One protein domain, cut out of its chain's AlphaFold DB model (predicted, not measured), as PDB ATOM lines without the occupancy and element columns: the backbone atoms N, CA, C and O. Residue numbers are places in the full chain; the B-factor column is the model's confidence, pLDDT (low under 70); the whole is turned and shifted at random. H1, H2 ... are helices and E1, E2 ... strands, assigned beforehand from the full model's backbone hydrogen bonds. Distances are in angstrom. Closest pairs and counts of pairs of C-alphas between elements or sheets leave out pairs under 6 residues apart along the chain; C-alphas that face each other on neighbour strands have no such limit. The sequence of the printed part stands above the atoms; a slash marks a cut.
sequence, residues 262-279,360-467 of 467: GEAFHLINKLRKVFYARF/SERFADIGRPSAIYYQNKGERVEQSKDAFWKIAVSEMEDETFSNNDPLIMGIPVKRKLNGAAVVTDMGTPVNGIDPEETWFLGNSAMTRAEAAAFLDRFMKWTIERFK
ATOM      1  N   GLY A 262     197.974 180.193 190.080       93.69
ATOM      2  CA  GLY A 262     196.834 179.828 190.921       93.69
ATOM      3  C   GLY A 262     195.948 181.015 191.294       93.69
ATOM      4  O   GLY A 262     194.727 180.883 191.276       93.69
ATOM      5  N   GLU A 263     196.538 182.179 191.571       92.19
ATOM      6  CA  GLU A 263     195.805 183.415 191.878       92.19
ATOM      7  C   GLU A 263     195.060 183.937 190.649       92.19
ATOM      8  O   GLU A 263     193.872 184.244 190.737       92.19
ATOM      9  N   ALA A 264     195.720 183.954 189.489       93.50
ATOM     10  CA  ALA A 264     195.109 184.378 188.232       93.50
ATOM     11  C   ALA A 264     193.888 183.515 187.871       93.50
ATOM     12  O   ALA A 264     192.828 184.033 187.527       93.50
ATOM     13  N   PHE A 265     194.004 182.193 187.999       94.75
ATOM     14  CA  PHE A 265     192.898 181.280 187.710       94.75
ATOM     15  C   PHE A 265     191.813 181.311 188.790       94.75
ATOM     16  O   PHE A 265     190.637 181.162 188.472       94.75
ATOM     17  N   HIS A 266     192.163 181.565 190.051       93.69
ATOM     18  CA  HIS A 266     191.165 181.807 191.088       93.69
ATOM     19  C   HIS A 266     190.335 183.068 190.790       93.69
ATOM     20  O   HIS A 266     189.108 183.018 190.875       93.69
ATOM     21  N   LEU A 267     190.977 184.156 190.347       92.38
ATOM     22  CA  LEU A 267     190.296 185.382 189.919       92.38
ATOM     23  C   LEU A 267     189.382 185.139 188.707       92.38
ATOM     24  O   LEU A 267     188.231 185.572 188.701       92.38
ATOM     25  N   ILE A 268     189.854 184.393 187.703       93.38
ATOM     26  CA  ILE A 268     189.029 184.048 186.537       93.38
ATOM     27  C   ILE A 268     187.862 183.127 186.906       93.38
ATOM     28  O   ILE A 268     186.774 183.301 186.364       93.38
ATOM     29  N   ASN A 269     188.015 182.213 187.866       93.38
ATOM     30  CA  ASN A 269     186.884 181.422 188.354       93.38
ATOM     31  C   ASN A 269     185.825 182.289 189.046       93.38
ATOM     32  O   ASN A 269     184.632 182.076 188.849       93.38
ATOM     33  N   LYS A 270     186.245 183.289 189.832       92.38
ATOM     34  CA  LYS A 270     185.317 184.265 190.422       92.38
ATOM     35  C   LYS A 270     184.547 185.006 189.335       92.38
ATOM     36  O   LYS A 270     183.326 185.095 189.397       92.38
ATOM     37  N   LEU A 271     185.249 185.448 188.293       91.75
ATOM     38  CA  LEU A 271     184.623 186.093 187.145       91.75
ATOM     39  C   LEU A 271     183.652 185.142 186.425       91.75
ATOM     40  O   LEU A 271     182.521 185.524 186.150       91.75
ATOM     41  N   ARG A 272     184.047 183.884 186.195       91.69
ATOM     42  CA  ARG A 272     183.191 182.829 185.631       91.69
ATOM     43  C   ARG A 272     181.870 182.707 186.394       91.69
ATOM     44  O   ARG A 272     180.818 182.692 185.765       91.69
ATOM     45  N   LYS A 273     181.921 182.665 187.729       90.00
ATOM     46  CA  LYS A 273     180.727 182.596 188.588       90.00
ATOM     47  C   LYS A 273     179.807 183.802 188.391       90.00
ATOM     48  O   LYS A 273     178.607 183.618 188.231       90.00
ATOM     49  N   VAL A 274     180.369 185.011 188.293       89.50
ATOM     50  CA  VAL A 274     179.603 186.232 187.976       89.50
ATOM     51  C   VAL A 274     178.929 186.142 186.603       89.50
ATOM     52  O   VAL A 274     177.789 186.574 186.456       89.50
ATOM     53  N   PHE A 275     179.603 185.584 185.592       90.75
ATOM     54  CA  PHE A 275     179.001 185.401 184.268       90.75
ATOM     55  C   PHE A 275     177.812 184.431 184.305       90.75
ATOM     56  O   PHE A 275     176.759 184.772 183.772       90.75
ATOM     57  N   TYR A 276     177.941 183.277 184.968       90.31
ATOM     58  CA  TYR A 276     176.817 182.345 185.142       90.31
ATOM     59  C   TYR A 276     175.634 183.011 185.850       90.31
ATOM     60  O   TYR A 276     174.540 183.033 185.293       90.31
ATOM     61  N   ALA A 277     175.873 183.655 186.995       87.38
ATOM     62  CA  ALA A 277     174.833 184.345 187.759       87.38
ATOM     63  C   ALA A 277     174.114 185.453 186.965       87.38
ATOM     64  O   ALA A 277     172.927 185.707 187.149       87.38
ATOM     65  N   ARG A 278     174.832 186.143 186.069       88.25
ATOM     66  CA  ARG A 278     174.283 187.284 185.326       88.25
ATOM     67  C   ARG A 278     173.599 186.906 184.016       88.25
ATOM     68  O   ARG A 278     172.666 187.597 183.610       88.25
ATOM     69  N   PHE A 279     174.111 185.899 183.316       89.81
ATOM     70  CA  PHE A 279     173.694 185.576 181.948       89.81
ATOM     71  C   PHE A 279     172.938 184.254 181.836       89.81
ATOM     72  O   PHE A 279     172.433 183.945 180.760       89.81
ATOM     73  N   SER A 360     191.497 165.463 190.108       90.38
ATOM     74  CA  SER A 360     191.586 165.711 188.671       90.38
ATOM     75  C   SER A 360     192.101 164.477 187.930       90.38
ATOM     76  O   SER A 360     192.960 163.735 188.423       90.38
ATOM     77  N   GLU A 361     191.578 164.274 186.724       86.38
ATOM     78  CA  GLU A 361     192.074 163.264 185.785       86.38
ATOM     79  C   GLU A 361     193.142 163.850 184.843       86.38
ATOM     80  O   GLU A 361     193.930 163.107 184.262       86.38
ATOM     81  N   ARG A 362     193.210 165.185 184.728       90.44
ATOM     82  CA  ARG A 362     194.092 165.909 183.799       90.44
ATOM     83  C   ARG A 362     195.355 166.469 184.451       90.44
ATOM     84  O   ARG A 362     196.375 166.606 183.779       90.44
ATOM     85  N   PHE A 363     195.288 166.814 185.733       95.12
ATOM     86  CA  PHE A 363     196.357 167.480 186.470       95.12
ATOM     87  C   PHE A 363     196.790 166.645 187.673       95.12
ATOM     88  O   PHE A 363     195.989 166.326 188.552       95.12
ATOM     89  N   ALA A 364     198.081 166.332 187.751       94.81
ATOM     90  CA  ALA A 364     198.629 165.487 188.810       94.81
ATOM     91  C   ALA A 364     198.575 166.128 190.213       94.81
ATOM     92  O   ALA A 364     198.575 165.410 191.213       94.81
ATOM     93  N   ASP A 365     198.507 167.462 190.300       94.81
ATOM     94  CA  ASP A 365     198.531 168.244 191.542       94.81
ATOM     95  C   ASP A 365     197.154 168.731 192.024       94.81
ATOM     96  O   ASP A 365     197.069 169.351 193.087       94.81
ATOM     97  N   ILE A 366     196.066 168.443 191.303       94.50
ATOM     98  CA  ILE A 366     194.715 168.924 191.636       94.50
ATOM     99  C   ILE A 366     193.890 167.844 192.350       94.50
ATOM    100  O   ILE A 366     193.789 166.700 191.905       94.50
ATOM    101  N   GLY A 367     193.286 168.224 193.483       90.44
ATOM    102  CA  GLY A 367     192.504 167.329 194.352       90.44
ATOM    103  C   GLY A 367     193.346 166.314 195.139       90.44
ATOM    104  O   GLY A 367     192.827 165.383 195.747       90.44
ATOM    105  N   ARG A 368     194.672 166.491 195.157       93.25
ATOM    106  CA  ARG A 368     195.624 165.640 195.887       93.25
ATOM    107  C   ARG A 368     196.670 166.498 196.603       93.25
ATOM    108  O   ARG A 368     196.973 167.599 196.126       93.25
ATOM    109  N   PRO A 369     197.238 166.037 197.734       94.62
ATOM    110  CA  PRO A 369     198.456 166.628 198.271       94.62
ATOM    111  C   PRO A 369     199.571 166.533 197.225       94.62
ATOM    112  O   PRO A 369     199.718 165.507 196.564       94.62
ATOM    113  N   SER A 370     200.331 167.606 197.056       94.81
ATOM    114  CA  SER A 370     201.433 167.677 196.092       94.81
ATOM    115  C   SER A 370     202.575 168.488 196.679       94.81
ATOM    116  O   SER A 370     202.406 169.162 197.691       94.81
ATOM    117  N   ALA A 371     203.735 168.454 196.035       95.00
ATOM    118  CA  ALA A 371     204.878 169.241 196.465       95.00
ATOM    119  C   ALA A 371     205.633 169.820 195.277       95.00
ATOM    120  O   ALA A 371     205.650 169.253 194.182       95.00
ATOM    121  N   ILE A 372     206.298 170.941 195.530       94.31
ATOM    122  CA  ILE A 372     207.197 171.606 194.595       94.31
ATOM    123  C   ILE A 372     208.586 171.665 195.230       94.31
ATOM    124  O   ILE A 372     208.716 171.971 196.413       94.31
ATOM    125  N   TYR A 373     209.625 171.375 194.452       95.31
ATOM    126  CA  TYR A 373     211.017 171.518 194.864       95.31
ATOM    127  C   TYR A 373     211.682 172.652 194.080       95.31
ATOM    128  O   TYR A 373     211.905 172.533 192.874       95.31
ATOM    129  N   TYR A 374     212.010 173.746 194.766       92.81
ATOM    130  CA  TYR A 374     212.715 174.892 194.199       92.81
ATOM    131  C   TYR A 374     214.210 174.587 194.119       92.81
ATOM    132  O   TYR A 374     214.924 174.666 195.121       92.81
ATOM    133  N   GLN A 375     214.698 174.259 192.919       92.56
ATOM    134  CA  GLN A 375     216.071 173.785 192.721       92.56
ATOM    135  C   GLN A 375     217.122 174.789 193.217       92.56
ATOM    136  O   GLN A 375     218.107 174.385 193.828       92.56
ATOM    137  N   ASN A 376     216.911 176.087 192.982       88.06
ATOM    138  CA  ASN A 376     217.891 177.120 193.331       88.06
ATOM    139  C   ASN A 376     217.917 177.430 194.838       88.06
ATOM    140  O   ASN A 376     218.939 177.884 195.344       88.06
ATOM    141  N   LYS A 377     216.806 177.190 195.547       86.62
ATOM    142  CA  LYS A 377     216.688 177.392 197.002       86.62
ATOM    143  C   LYS A 377     217.000 176.128 197.801       86.62
ATOM    144  O   LYS A 377     217.177 176.202 199.011       86.62
ATOM    145  N   GLY A 378     217.029 174.967 197.141       89.88
ATOM    146  CA  GLY A 378     217.112 173.670 197.811       89.88
ATOM    147  C   GLY A 378     215.892 173.373 198.690       89.88
ATOM    148  O   GLY A 378     215.987 172.574 199.619       89.88
ATOM    149  N   GLU A 379     214.760 174.026 198.422       91.06
ATOM    150  CA  GLU A 379     213.590 174.054 199.298       91.06
ATOM    151  C   GLU A 379     212.455 173.200 198.727       91.06
ATOM    152  O   GLU A 379     212.108 173.309 197.549       91.06
ATOM    153  N   ARG A 380     211.839 172.376 199.579       92.88
ATOM    154  CA  ARG A 380     210.618 171.635 199.259       92.88
ATOM    155  C   ARG A 380     209.419 172.308 199.917       92.88
ATOM    156  O   ARG A 380     209.391 172.453 201.135       92.88
ATOM    157  N   VAL A 381     208.414 172.646 199.119       90.88
ATOM    158  CA  VAL A 381     207.168 173.265 199.573       90.88
ATOM    159  C   VAL A 381     206.013 172.303 199.340       90.88
ATOM    160  O   VAL A 381     205.674 171.981 198.200       90.88
ATOM    161  N   GLU A 382     205.411 171.850 200.436       93.19
ATOM    162  CA  GLU A 382     204.208 171.018 200.429       93.19
ATOM    163  C   GLU A 382     202.964 171.861 200.126       93.19
ATOM    164  O   GLU A 382     202.837 173.014 200.541       93.19
ATOM    165  N   GLN A 383     202.019 171.268 199.406       91.38
ATOM    166  CA  GLN A 383     200.766 171.889 199.009       91.38
ATOM    167  C   GLN A 383     199.602 171.000 199.433       91.38
ATOM    168  O   GLN A 383     199.458 169.864 198.970       91.38
ATOM    169  N   SER A 384     198.724 171.553 200.270       91.81
ATOM    170  CA  SER A 384     197.476 170.889 200.652       91.81
ATOM    171  C   SER A 384     196.628 170.556 199.420       91.81
ATOM    172  O   SER A 384     196.669 171.271 198.414       91.81
ATOM    173  N   LYS A 385     195.831 169.485 199.504       90.88
ATOM    174  CA  LYS A 385     194.791 169.180 198.508       90.88
ATOM    175  C   LYS A 385     193.716 170.275 198.450       90.88
ATOM    176  O   LYS A 385     193.162 170.524 197.386       90.88
ATOM    177  N   ASP A 386     193.500 170.963 199.572       89.38
ATOM    178  CA  ASP A 386     192.448 171.966 199.772       89.38
ATOM    179  C   ASP A 386     192.955 173.405 199.564       89.38
ATOM    180  O   ASP A 386     192.354 174.364 200.043       89.38
ATOM    181  N   ALA A 387     194.090 173.586 198.880       90.44
ATOM    182  CA  ALA A 387     194.565 174.922 198.529       90.44
ATOM    183  C   ALA A 387     193.517 175.656 197.667       90.44
ATOM    184  O   ALA A 387     192.973 175.077 196.727       90.44
ATOM    185  N   PHE A 388     193.271 176.940 197.953       88.56
ATOM    186  CA  PHE A 388     192.196 177.730 197.327       88.56
ATOM    187  C   PHE A 388     192.215 177.681 195.787       88.56
ATOM    188  O   PHE A 388     191.174 177.556 195.142       88.56
ATOM    189  N   TRP A 389     193.406 177.721 195.181       91.94
ATOM    190  CA  TRP A 389     193.559 177.669 193.730       91.94
ATOM    191  C   TRP A 389     193.314 176.269 193.163       91.94
ATOM    192  O   TRP A 389     192.827 176.159 192.042       91.94
ATOM    193  N   LYS A 390     193.586 175.194 193.917       94.19
ATOM    194  CA  LYS A 390     193.288 173.822 193.472       94.19
ATOM    195  C   LYS A 390     191.789 173.597 193.372       94.19
ATOM    196  O   LYS A 390     191.330 172.972 192.423       94.19
ATOM    197  N   ILE A 391     191.042 174.146 194.330       91.38
ATOM    198  CA  ILE A 391     189.578 174.140 194.315       91.38
ATOM    199  C   ILE A 391     189.084 174.870 193.065       91.38
ATOM    200  O   ILE A 391     188.373 174.276 192.264       91.38
ATOM    201  N   ALA A 392     189.541 176.106 192.842       92.44
ATOM    202  CA  ALA A 392     189.128 176.897 191.683       92.44
ATOM    203  C   ALA A 392     189.460 176.229 190.338       92.44
ATOM    204  O   ALA A 392     188.633 176.223 189.433       92.44
ATOM    205  N   VAL A 393     190.648 175.635 190.204       93.88
ATOM    206  CA  VAL A 393     191.035 174.900 188.991       93.88
ATOM    207  C   VAL A 393     190.177 173.654 188.803       93.88
ATOM    208  O   VAL A 393     189.753 173.388 187.685       93.88
ATOM    209  N   SER A 394     189.876 172.921 189.877       91.94
ATOM    210  CA  SER A 394     189.004 171.748 189.813       91.94
ATOM    211  C   SER A 394     187.573 172.097 189.392       91.94
ATOM    212  O   SER A 394     186.955 171.295 188.706       91.94
ATOM    213  N   GLU A 395     187.049 173.265 189.780       90.44
ATOM    214  CA  GLU A 395     185.714 173.740 189.369       90.44
ATOM    215  C   GLU A 395     185.655 174.154 187.890       90.44
ATOM    216  O   GLU A 395     184.595 174.118 187.272       90.44
ATOM    217  N   MET A 396     186.791 174.560 187.319       91.06
ATOM    218  CA  MET A 396     186.902 174.992 185.923       91.06
ATOM    219  C   MET A 396     187.467 173.911 184.989       91.06
ATOM    220  O   MET A 396     187.529 174.117 183.780       91.06
ATOM    221  N   GLU A 397     187.941 172.782 185.522       89.12
ATOM    222  CA  GLU A 397     188.629 171.735 184.753       89.12
ATOM    223  C   GLU A 397     187.766 171.178 183.616       89.12
ATOM    224  O   GLU A 397     188.297 170.833 182.556       89.12
ATOM    225  N   ASP A 398     186.459 171.110 183.868       85.62
ATOM    226  CA  ASP A 398     185.454 170.540 182.975       85.62
ATOM    227  C   ASP A 398     184.845 171.555 182.011       85.62
ATOM    228  O   ASP A 398     184.027 171.191 181.170       85.62
ATOM    229  N   GLU A 399     185.231 172.824 182.121       87.88
ATOM    230  CA  GLU A 399     184.812 173.827 181.157       87.88
ATOM    231  C   GLU A 399     185.532 173.576 179.836       87.88
ATOM    232  O   GLU A 399     186.763 173.641 179.754       87.88
ATOM    233  N   THR A 400     184.755 173.286 178.797       88.25
ATOM    234  CA  THR A 400     185.250 173.020 177.448       88.25
ATOM    235  C   THR A 400     184.627 173.968 176.429       88.25
ATOM    236  O   THR A 400     183.555 174.548 176.640       88.25
ATOM    237  N   PHE A 401     185.344 174.142 175.323       89.50
ATOM    238  CA  PHE A 401     184.840 174.758 174.099       89.50
ATOM    239  C   PHE A 401     183.924 173.787 173.346       89.50
ATOM    240  O   PHE A 401     183.908 172.584 173.613       89.50
ATOM    241  N   SER A 402     183.225 174.287 172.329       85.75
ATOM    242  CA  SER A 402     182.339 173.481 171.474       85.75
ATOM    243  C   SER A 402     183.056 172.326 170.752       85.75
ATOM    244  O   SER A 402     182.435 171.333 170.382       85.75
ATOM    245  N   ASN A 403     184.374 172.438 170.556       87.44
ATOM    246  CA  ASN A 403     185.226 171.388 169.986       87.44
ATOM    247  C   ASN A 403     185.759 170.389 171.035       87.44
ATOM    248  O   ASN A 403     186.598 169.554 170.706       87.44
ATOM    249  N   ASN A 404     185.278 170.479 172.277       84.75
ATOM    250  CA  ASN A 404     185.696 169.690 173.430       84.75
ATOM    251  C   ASN A 404     187.128 169.961 173.933       84.75
ATOM    252  O   ASN A 404     187.619 169.241 174.806       84.75
ATOM    253  N   ASP A 405     187.798 171.009 173.439       89.75
ATOM    254  CA  ASP A 405     189.064 171.444 174.021       89.75
ATOM    255  C   ASP A 405     188.822 172.012 175.427       89.75
ATOM    256  O   ASP A 405     187.860 172.751 175.647       89.75
ATOM    257  N   PRO A 406     189.711 171.744 176.390       91.31
ATOM    258  CA  PRO A 406     189.550 172.251 177.744       91.31
ATOM    259  C   PRO A 406     189.923 173.728 177.866       91.31
ATOM    260  O   PRO A 406     190.950 174.159 177.345       91.31
ATOM    261  N   LEU A 407     189.170 174.506 178.641       91.94
ATOM    262  CA  LEU A 407     189.459 175.917 178.919       91.94
ATOM    263  C   LEU A 407     190.859 176.097 179.527       91.94
ATOM    264  O   LEU A 407     191.658 176.911 179.057       91.94
ATOM    265  N   ILE A 408     191.165 175.290 180.545       92.88
ATOM    266  CA  ILE A 408     192.420 175.337 181.300       92.88
ATOM    267  C   ILE A 408     193.410 174.326 180.750       92.88
ATOM    268  O   ILE A 408     193.073 173.154 180.613       92.88
ATOM    269  N   MET A 409     194.653 174.750 180.536       91.56
ATOM    270  CA  MET A 409     195.769 173.879 180.162       91.56
ATOM    271  C   MET A 409     196.775 173.751 181.308       91.56
ATOM    272  O   MET A 409     196.958 174.684 182.094       91.56
ATOM    273  N   GLY A 410     197.428 172.594 181.385       92.31
ATOM    274  CA  GLY A 410     198.500 172.328 182.341       92.31
ATOM    275  C   GLY A 410     199.878 172.529 181.723       92.31
ATOM    276  O   GLY A 410     200.015 172.884 180.553       92.31
ATOM    277  N   ILE A 411     200.892 172.295 182.537       94.06
ATOM    278  CA  ILE A 411     202.303 172.430 182.225       94.06
ATOM    279  C   ILE A 411     202.939 171.034 182.319       94.06
ATOM    280  O   ILE A 411     202.774 170.362 183.343       94.06
ATOM    281  N   PRO A 412     203.663 170.580 181.283       95.06
ATOM    282  CA  PRO A 412     204.353 169.299 181.327       95.06
ATOM    283  C   PRO A 412     205.540 169.355 182.300       95.06
ATOM    284  O   PRO A 412     206.397 170.237 182.219       95.06
ATOM    285  N   VAL A 413     205.611 168.381 183.205       96.00
ATOM    286  CA  VAL A 413     206.695 168.199 184.177       96.00
ATOM    287  C   VAL A 413     207.436 166.908 183.853       96.00
ATOM    288  O   VAL A 413     206.843 165.833 183.831       96.00
ATOM    289  N   LYS A 414     208.751 167.020 183.628       95.38
ATOM    290  CA  LYS A 414     209.653 165.894 183.295       95.38
ATOM    291  C   LYS A 414     210.739 165.647 184.333       95.38
ATOM    292  O   LYS A 414     211.645 164.848 184.110       95.38
ATOM    293  N   ARG A 415     210.708 166.382 185.443       95.44
ATOM    294  CA  ARG A 415     211.682 166.241 186.519       95.44
ATOM    295  C   ARG A 415     210.989 166.285 187.863       95.44
ATOM    296  O   ARG A 415     210.346 167.280 188.204       95.44
ATOM    297  N   LYS A 416     211.173 165.225 188.641       94.81
ATOM    298  CA  LYS A 416     210.642 165.078 189.987       94.81
ATOM    299  C   LYS A 416     211.747 164.701 190.967       94.81
ATOM    300  O   LYS A 416     212.713 164.028 190.627       94.81
ATOM    301  N   LEU A 417     211.597 165.135 192.213       93.75
ATOM    302  CA  LEU A 417     212.459 164.744 193.325       93.75
ATOM    303  C   LEU A 417     211.576 164.321 194.495       93.75
ATOM    304  O   LEU A 417     210.837 165.138 195.046       93.75
ATOM    305  N   ASN A 418     211.617 163.038 194.863       91.38
ATOM    306  CA  ASN A 418     210.757 162.460 195.907       91.38
ATOM    307  C   ASN A 418     209.265 162.799 195.694       91.38
ATOM    308  O   ASN A 418     208.576 163.248 196.609       91.38
ATOM    309  N   GLY A 419     208.786 162.696 194.449       89.56
ATOM    310  CA  GLY A 419     207.404 163.021 194.073       89.56
ATOM    311  C   GLY A 419     207.060 164.515 193.978       89.56
ATOM    312  O   GLY A 419     205.938 164.831 193.601       89.56
ATOM    313  N   ALA A 420     207.984 165.438 194.277       94.38
ATOM    314  CA  ALA A 420     207.776 166.871 194.046       94.38
ATOM    315  C   ALA A 420     208.200 167.274 192.632       94.38
ATOM    316  O   ALA A 420     209.270 166.859 192.186       94.38
ATOM    317  N   ALA A 421     207.426 168.135 191.970       95.81
ATOM    318  CA  ALA A 421     207.839 168.753 190.712       95.81
ATOM    319  C   ALA A 421     209.051 169.669 190.943       95.81
ATOM    320  O   ALA A 421     209.018 170.537 191.818       95.81
ATOM    321  N   VAL A 422     210.126 169.482 190.173       96.50
ATOM    322  CA  VAL A 422     211.335 170.310 190.283       96.50
ATOM    323  C   VAL A 422     211.183 171.558 189.422       96.50
ATOM    324  O   VAL A 422     210.997 171.465 188.207       96.50
ATOM    325  N   VAL A 423     211.297 172.727 190.049       95.19
ATOM    326  CA  VAL A 423     211.072 174.029 189.412       95.19
ATOM    327  C   VAL A 423     212.190 175.030 189.715       95.19
ATOM    328  O   VAL A 423     212.962 174.877 190.664       95.19
ATOM    329  N   THR A 424     212.262 176.082 188.903       93.50
ATOM    330  CA  THR A 424     213.067 177.288 189.164       93.50
ATOM    331  C   THR A 424     212.425 178.169 190.245       93.50
ATOM    332  O   THR A 424     211.298 177.923 190.663       93.50
ATOM    333  N   ASP A 425     213.092 179.250 190.664       88.88
ATOM    334  CA  ASP A 425     212.564 180.198 191.670       88.88
ATOM    335  C   ASP A 425     211.196 180.805 191.340       88.88
ATOM    336  O   ASP A 425     210.456 181.181 192.250       88.88
ATOM    337  N   MET A 426     210.872 180.907 190.049       89.88
ATOM    338  CA  MET A 426     209.598 181.441 189.560       89.88
ATOM    339  C   MET A 426     208.589 180.328 189.236       89.88
ATOM    340  O   MET A 426     207.557 180.578 188.623       89.88
ATOM    341  N   GLY A 427     208.879 179.083 189.623       89.88
ATOM    342  CA  GLY A 427     207.981 177.942 189.452       89.88
ATOM    343  C   GLY A 427     207.945 177.340 188.045       89.88
ATOM    344  O   GLY A 427     207.109 176.482 187.781       89.88
ATOM    345  N   THR A 428     208.849 177.736 187.144       91.69
ATOM    346  CA  THR A 428     208.985 177.096 185.825       91.69
ATOM    347  C   THR A 428     209.569 175.687 185.984       91.69
ATOM    348  O   THR A 428     210.617 175.572 186.629       91.69
ATOM    349  N   PRO A 429     208.963 174.630 185.405       93.62
ATOM    350  CA  PRO A 429     209.519 173.281 185.458       93.62
ATOM    351  C   PRO A 429     210.925 173.217 184.874       93.62
ATOM    352  O   PRO A 429     211.222 173.829 183.847       93.62
ATOM    353  N   VAL A 430     211.785 172.437 185.515       94.19
ATOM    354  CA  VAL A 430     213.125 172.154 185.004       94.19
ATOM    355  C   VAL A 430     213.065 170.941 184.078       94.19
ATOM    356  O   VAL A 430     212.357 169.971 184.350       94.19
ATOM    357  N   ASN A 431     213.843 170.975 182.994       91.19
ATOM    358  CA  ASN A 431     213.986 169.834 182.091       91.19
ATOM    359  C   ASN A 431     214.467 168.582 182.844       91.19
ATOM    360  O   ASN A 431     215.298 168.664 183.753       91.19
ATOM    361  N   GLY A 432     213.974 167.414 182.434       89.81
ATOM    362  CA  GLY A 432     214.354 166.127 183.005       89.81
ATOM    363  C   GLY A 432     213.991 164.957 182.099       89.81
ATOM    364  O   GLY A 432     213.595 165.155 180.949       89.81
ATOM    365  N   ILE A 433     214.175 163.750 182.630       90.25
ATOM    366  CA  ILE A 433     214.005 162.472 181.922       90.25
ATOM    367  C   ILE A 433     212.908 161.590 182.535       90.25
ATOM    368  O   ILE A 433     212.715 160.464 182.082       90.25
ATOM    369  N   ASP A 434     212.212 162.073 183.567       91.25
ATOM    370  CA  ASP A 434     211.104 161.339 184.177       91.25
ATOM    371  C   ASP A 434     209.902 161.289 183.218       91.25
ATOM    372  O   ASP A 434     209.774 162.164 182.351       91.25
ATOM    373  N   PRO A 435     208.992 160.305 183.379       92.19
ATOM    374  CA  PRO A 435     207.737 160.274 182.639       92.19
ATOM    375  C   PRO A 435     206.998 161.608 182.754       92.19
ATOM    376  O   PRO A 435     206.841 162.143 183.855       92.19
ATOM    377  N   GLU A 436     206.570 162.135 181.607       94.00
ATOM    378  CA  GLU A 436     205.878 163.417 181.533       94.00
ATOM    379  C   GLU A 436     204.530 163.326 182.255       94.00
ATOM    380  O   GLU A 436     203.681 162.505 181.917       94.00
ATOM    381  N   GLU A 437     204.331 164.196 183.241       94.56
ATOM    382  CA  GLU A 437     203.040 164.408 183.887       94.56
ATOM    383  C   GLU A 437     202.579 165.835 183.635       94.56
ATOM    384  O   GLU A 437     203.365 166.780 183.700       94.56
ATOM    385  N   THR A 438     201.282 166.010 183.401       96.25
ATOM    386  CA  THR A 438     200.696 167.345 183.294       96.25
ATOM    387  C   THR A 438     200.325 167.840 184.690       96.25
ATOM    388  O   THR A 438     199.565 167.195 185.407       96.25
ATOM    389  N   TRP A 439     200.878 168.982 185.089       96.19
ATOM    390  CA  TRP A 439     200.612 169.639 186.373       96.19
ATOM    391  C   TRP A 439     200.004 171.020 186.126       96.19
ATOM    392  O   TRP A 439     200.271 171.638 185.101       96.19
ATOM    393  N   PHE A 440     199.212 171.553 187.049       95.69
ATOM    394  CA  PHE A 440     198.764 172.941 186.963       95.69
ATOM    395  C   PHE A 440     199.829 173.921 187.482       95.69
ATOM    396  O   PHE A 440     200.000 174.989 186.900       95.69
ATOM    397  N   LEU A 441     200.569 173.555 188.539       94.75
ATOM    398  CA  LEU A 441     201.632 174.354 189.167       94.75
ATOM    399  C   LEU A 441     201.160 175.745 189.609       94.75
ATOM    400  O   LEU A 441     201.701 176.774 189.200       94.75
ATOM    401  N   GLY A 442     200.172 175.791 190.504       93.31
ATOM    402  CA  GLY A 442     199.543 177.046 190.928       93.31
ATOM    403  C   GLY A 442     200.485 178.081 191.555       93.31
ATOM    404  O   GLY A 442     200.216 179.269 191.440       93.31
ATOM    405  N   ASN A 443     201.613 177.672 192.138       90.69
ATOM    406  CA  ASN A 443     202.584 178.596 192.745       90.69
ATOM    407  C   ASN A 443     203.619 179.156 191.743       90.69
ATOM    408  O   ASN A 443     204.553 179.840 192.153       90.69
ATOM    409  N   SER A 444     203.493 178.842 190.450       92.31
ATOM    410  CA  SER A 444     204.377 179.358 189.398       92.31
ATOM    411  C   SER A 444     203.946 180.737 188.905       92.31
ATOM    412  O   SER A 444     202.773 181.096 188.981       92.31
ATOM    413  N   ALA A 445     204.897 181.527 188.411       92.69
ATOM    414  CA  ALA A 445     204.602 182.776 187.729       92.69
ATOM    415  C   ALA A 445     204.132 182.480 186.307       92.69
ATOM    416  O   ALA A 445     204.623 181.555 185.659       92.69
ATOM    417  N   MET A 446     203.212 183.300 185.809       91.81
ATOM    418  CA  MET A 446     202.784 183.217 184.420       91.81
ATOM    419  C   MET A 446     203.685 184.071 183.538       91.81
ATOM    420  O   MET A 446     203.937 185.244 183.815       91.81
ATOM    421  N   THR A 447     204.128 183.503 182.424       90.56
ATOM    422  CA  THR A 447     204.699 184.297 181.340       90.56
ATOM    423  C   THR A 447     203.609 185.146 180.683       90.56
ATOM    424  O   THR A 447     202.425 184.798 180.679       90.56
ATOM    425  N   ARG A 448     204.002 186.254 180.046       91.69
ATOM    426  CA  ARG A 448     203.066 187.100 179.286       91.69
ATOM    427  C   ARG A 448     202.326 186.316 178.193       91.69
ATOM    428  O   ARG A 448     201.159 186.593 177.938       91.69
ATOM    429  N   ALA A 449     202.996 185.349 177.563       91.88
ATOM    430  CA  ALA A 449     202.395 184.497 176.543       91.88
ATOM    431  C   ALA A 449     201.293 183.604 177.132       91.88
ATOM    432  O   ALA A 449     200.203 183.544 176.571       91.88
ATOM    433  N   GLU A 450     201.539 182.976 178.285       91.19
ATOM    434  CA  GLU A 450     200.522 182.180 178.981       91.19
ATOM    435  C   GLU A 450     199.334 183.029 179.426       91.19
ATOM    436  O   GLU A 450     198.193 182.609 179.252       91.19
ATOM    437  N   ALA A 451     199.587 184.227 179.961       91.81
ATOM    438  CA  ALA A 451     198.530 185.144 180.375       91.81
ATOM    439  C   ALA A 451     197.659 185.575 179.186       91.81
ATOM    440  O   ALA A 451     196.439 185.448 179.243       91.81
ATOM    441  N   ALA A 452     198.273 186.015 178.083       93.44
ATOM    442  CA  ALA A 452     197.546 186.425 176.883       93.44
ATOM    443  C   ALA A 452     196.764 185.262 176.250       93.44
ATOM    444  O   ALA A 452     195.594 185.426 175.908       93.44
ATOM    445  N   ALA A 453     197.381 184.081 176.134       92.81
ATOM    446  CA  ALA A 453     196.730 182.898 175.580       92.81
ATOM    447  C   ALA A 453     195.541 182.443 176.437       92.81
ATOM    448  O   ALA A 453     194.500 182.070 175.903       92.81
ATOM    449  N   PHE A 454     195.673 182.486 177.764       93.00
ATOM    450  CA  PHE A 454     194.576 182.134 178.657       93.00
ATOM    451  C   PHE A 454     193.431 183.149 178.602       93.00
ATOM    452  O   PHE A 454     192.279 182.737 178.508       93.00
ATOM    453  N   LEU A 455     193.728 184.452 178.607       93.81
ATOM    454  CA  LEU A 455     192.698 185.489 178.498       93.81
ATOM    455  C   LEU A 455     191.920 185.386 177.178       93.81
ATOM    456  O   LEU A 455     190.694 185.443 177.199       93.81
ATOM    457  N   ASP A 456     192.602 185.152 176.051       94.44
ATOM    458  CA  ASP A 456     191.953 184.913 174.752       94.44
ATOM    459  C   ASP A 456     191.047 183.669 174.783       94.44
ATOM    460  O   ASP A 456     189.896 183.723 174.344       94.44
ATOM    461  N   ARG A 457     191.523 182.559 175.367       94.50
ATOM    462  CA  ARG A 457     190.707 181.350 175.570       94.50
ATOM    463  C   ARG A 457     189.480 181.641 176.427       94.50
ATOM    464  O   ARG A 457     188.381 181.248 176.051       94.50
ATOM    465  N   PHE A 458     189.648 182.342 177.544       94.88
ATOM    466  CA  PHE A 458     188.543 182.682 178.432       94.88
ATOM    467  C   PHE A 458     187.505 183.563 177.733       94.88
ATOM    468  O   PHE A 458     186.320 183.264 177.809       94.88
ATOM    469  N   MET A 459     187.933 184.580 176.978       94.19
ATOM    470  CA  MET A 459     187.031 185.420 176.181       94.19
ATOM    471  C   MET A 459     186.259 184.630 175.119       94.19
ATOM    472  O   MET A 459     185.072 184.856 174.913       94.19
ATOM    473  N   LYS A 460     186.919 183.704 174.419       94.44
ATOM    474  CA  LYS A 460     186.240 182.844 173.439       94.44
ATOM    475  C   LYS A 460     185.228 181.929 174.117       94.44
ATOM    476  O   LYS A 460     184.103 181.815 173.645       94.44
ATOM    477  N   TRP A 461     185.612 181.338 175.247       94.31
ATOM    478  CA  TRP A 461     184.741 180.465 176.022       94.31
ATOM    479  C   TRP A 461     183.511 181.220 176.540       94.31
ATOM    480  O   TRP A 461     182.404 180.710 176.406       94.31
ATOM    481  N   THR A 462     183.657 182.453 177.043       93.06
ATOM    482  CA  THR A 462     182.498 183.248 177.486       93.06
ATOM    483  C   THR A 462     181.553 183.579 176.334       93.06
ATOM    484  O   THR A 462     180.340 183.494 176.507       93.06
ATOM    485  N   ILE A 463     182.082 183.907 175.150       92.12
ATOM    486  CA  ILE A 463     181.266 184.155 173.953       92.12
ATOM    487  C   ILE A 463     180.530 182.886 173.510       92.12
ATOM    488  O   ILE A 463     179.372 182.979 173.132       92.12
ATOM    489  N   GLU A 464     181.168 181.716 173.534       91.19
ATOM    490  CA  GLU A 464     180.507 180.455 173.163       91.19
ATOM    491  C   GLU A 464     179.458 180.014 174.188       91.19
ATOM    492  O   GLU A 464     178.459 179.406 173.815       91.19
ATOM    493  N   ARG A 465     179.688 180.294 175.476       88.50
ATOM    494  CA  ARG A 465     178.849 179.796 176.571       88.50
ATOM    495  C   ARG A 465     177.627 180.668 176.861       88.50
ATOM    496  O   ARG A 465     176.594 180.120 177.229       88.50
ATOM    497  N   PHE A 466     177.756 181.992 176.751       89.12
ATOM    498  CA  PHE A 466     176.756 182.954 177.247       89.12
ATOM    499  C   PHE A 466     176.107 183.827 176.164       89.12
ATOM    500  O   PHE A 466     175.350 184.741 176.493       89.12
ATOM    501  N   LYS A 467     176.428 183.600 174.889       75.62
ATOM    502  CA  LYS A 467     175.777 184.263 173.753       75.62
ATOM    503  C   LYS A 467     174.663 183.389 173.204       75.62
ATOM    504  O   LYS A 467     173.639 183.978 172.789       75.62
TER     505      LYS A 467
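AT A GLANCE: This is residues 262 to 279 and 360 to 467 of the 467 residues of an uncharacterized protein of Paenibacillus polysaccharolyticus (UniProt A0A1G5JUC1). Two long helices, H1 and H3, run nearly side by side the same way as a loose pair of arms, meeting near their last residues, and a head of short strands and loops makes the other end of an elongated body. In the head lie a three-stranded sheet, E2, E1 and E4, and a separate two-stranded pair, E3 and E5, while the short helix H2 packs on the first half of H1. The printed part has 126 residues, with three named helices and five named strands in the order H1 E1 E2 H2 E3 E4 E5 H3; the class is mixed, helices and strands. The larger sheet has the order E2, E1, E4 and is mixed, and the smaller one is antiparallel. The whole is compact, with a radius of gyration of the C-alphas of 15.2 A, and spans 48 by 25 by 25 A.

HOW THE PARTS SIT: Start at H1, residues 262 to 279: with residues 262 to 269 alone it touches H2, residues 388 to 396, at a steep tilt of 47 degrees, and the closest C-alphas, of Gly 262 and Trp 389, are 4.8 A apart. With residues 275 to 279 alone H1 touches H3, residues 448 to 466, at a shallow tilt of 18 degrees, the same way; the closest C-alphas are those of Phe 279 and Phe 466, 6.2 A apart. H2 and H3 are apart. Next look at E1, residues 370 to 374, and E2, residues 379 to 383, a hairpin with N 381 and O 372 at 2.8 A. On the other side of E1 is E4, residues 420 to 423, parallel to it at 34 degrees, with N 373 and O 421 at 2.8 A. E3, residues 411 to 413, and E5, residues 437 to 439, are antiparallel, with N 411 and O 439 at 2.7 A. In H1, H2 and H3 every O i to N i+4 pair is within hydrogen-bond range.

IN THESE COORDINATES: Find C-alpha 262 at (196.834, 179.828, 190.921), where H1 begins; it runs 25.5 A to C-alpha 279. E1 and E2 measure 13.5 A and 13.0 A, and H2 12.9 A. E3, E4 and E5 are shorter, at 6.4 A, 9.1 A and 6.3 A. H3 runs 26.7 A from C-alpha 448 at (203.066, 187.100, 179.286) to C-alpha 466 at (176.756, 182.954, 177.247).

THE WHOLE: The two C-alphas farthest apart, of Gly 378 and Lys 467, the chain's last residue, are 49.0 A apart. Residues 280 to 359 are not printed, and C-alphas 279 and 360 stand 27.6 A apart across the cut. The links H2 to E3 and E4 to E5 are long. The mean pLDDT of the printed part is 91.9, and no printed residue is under 70.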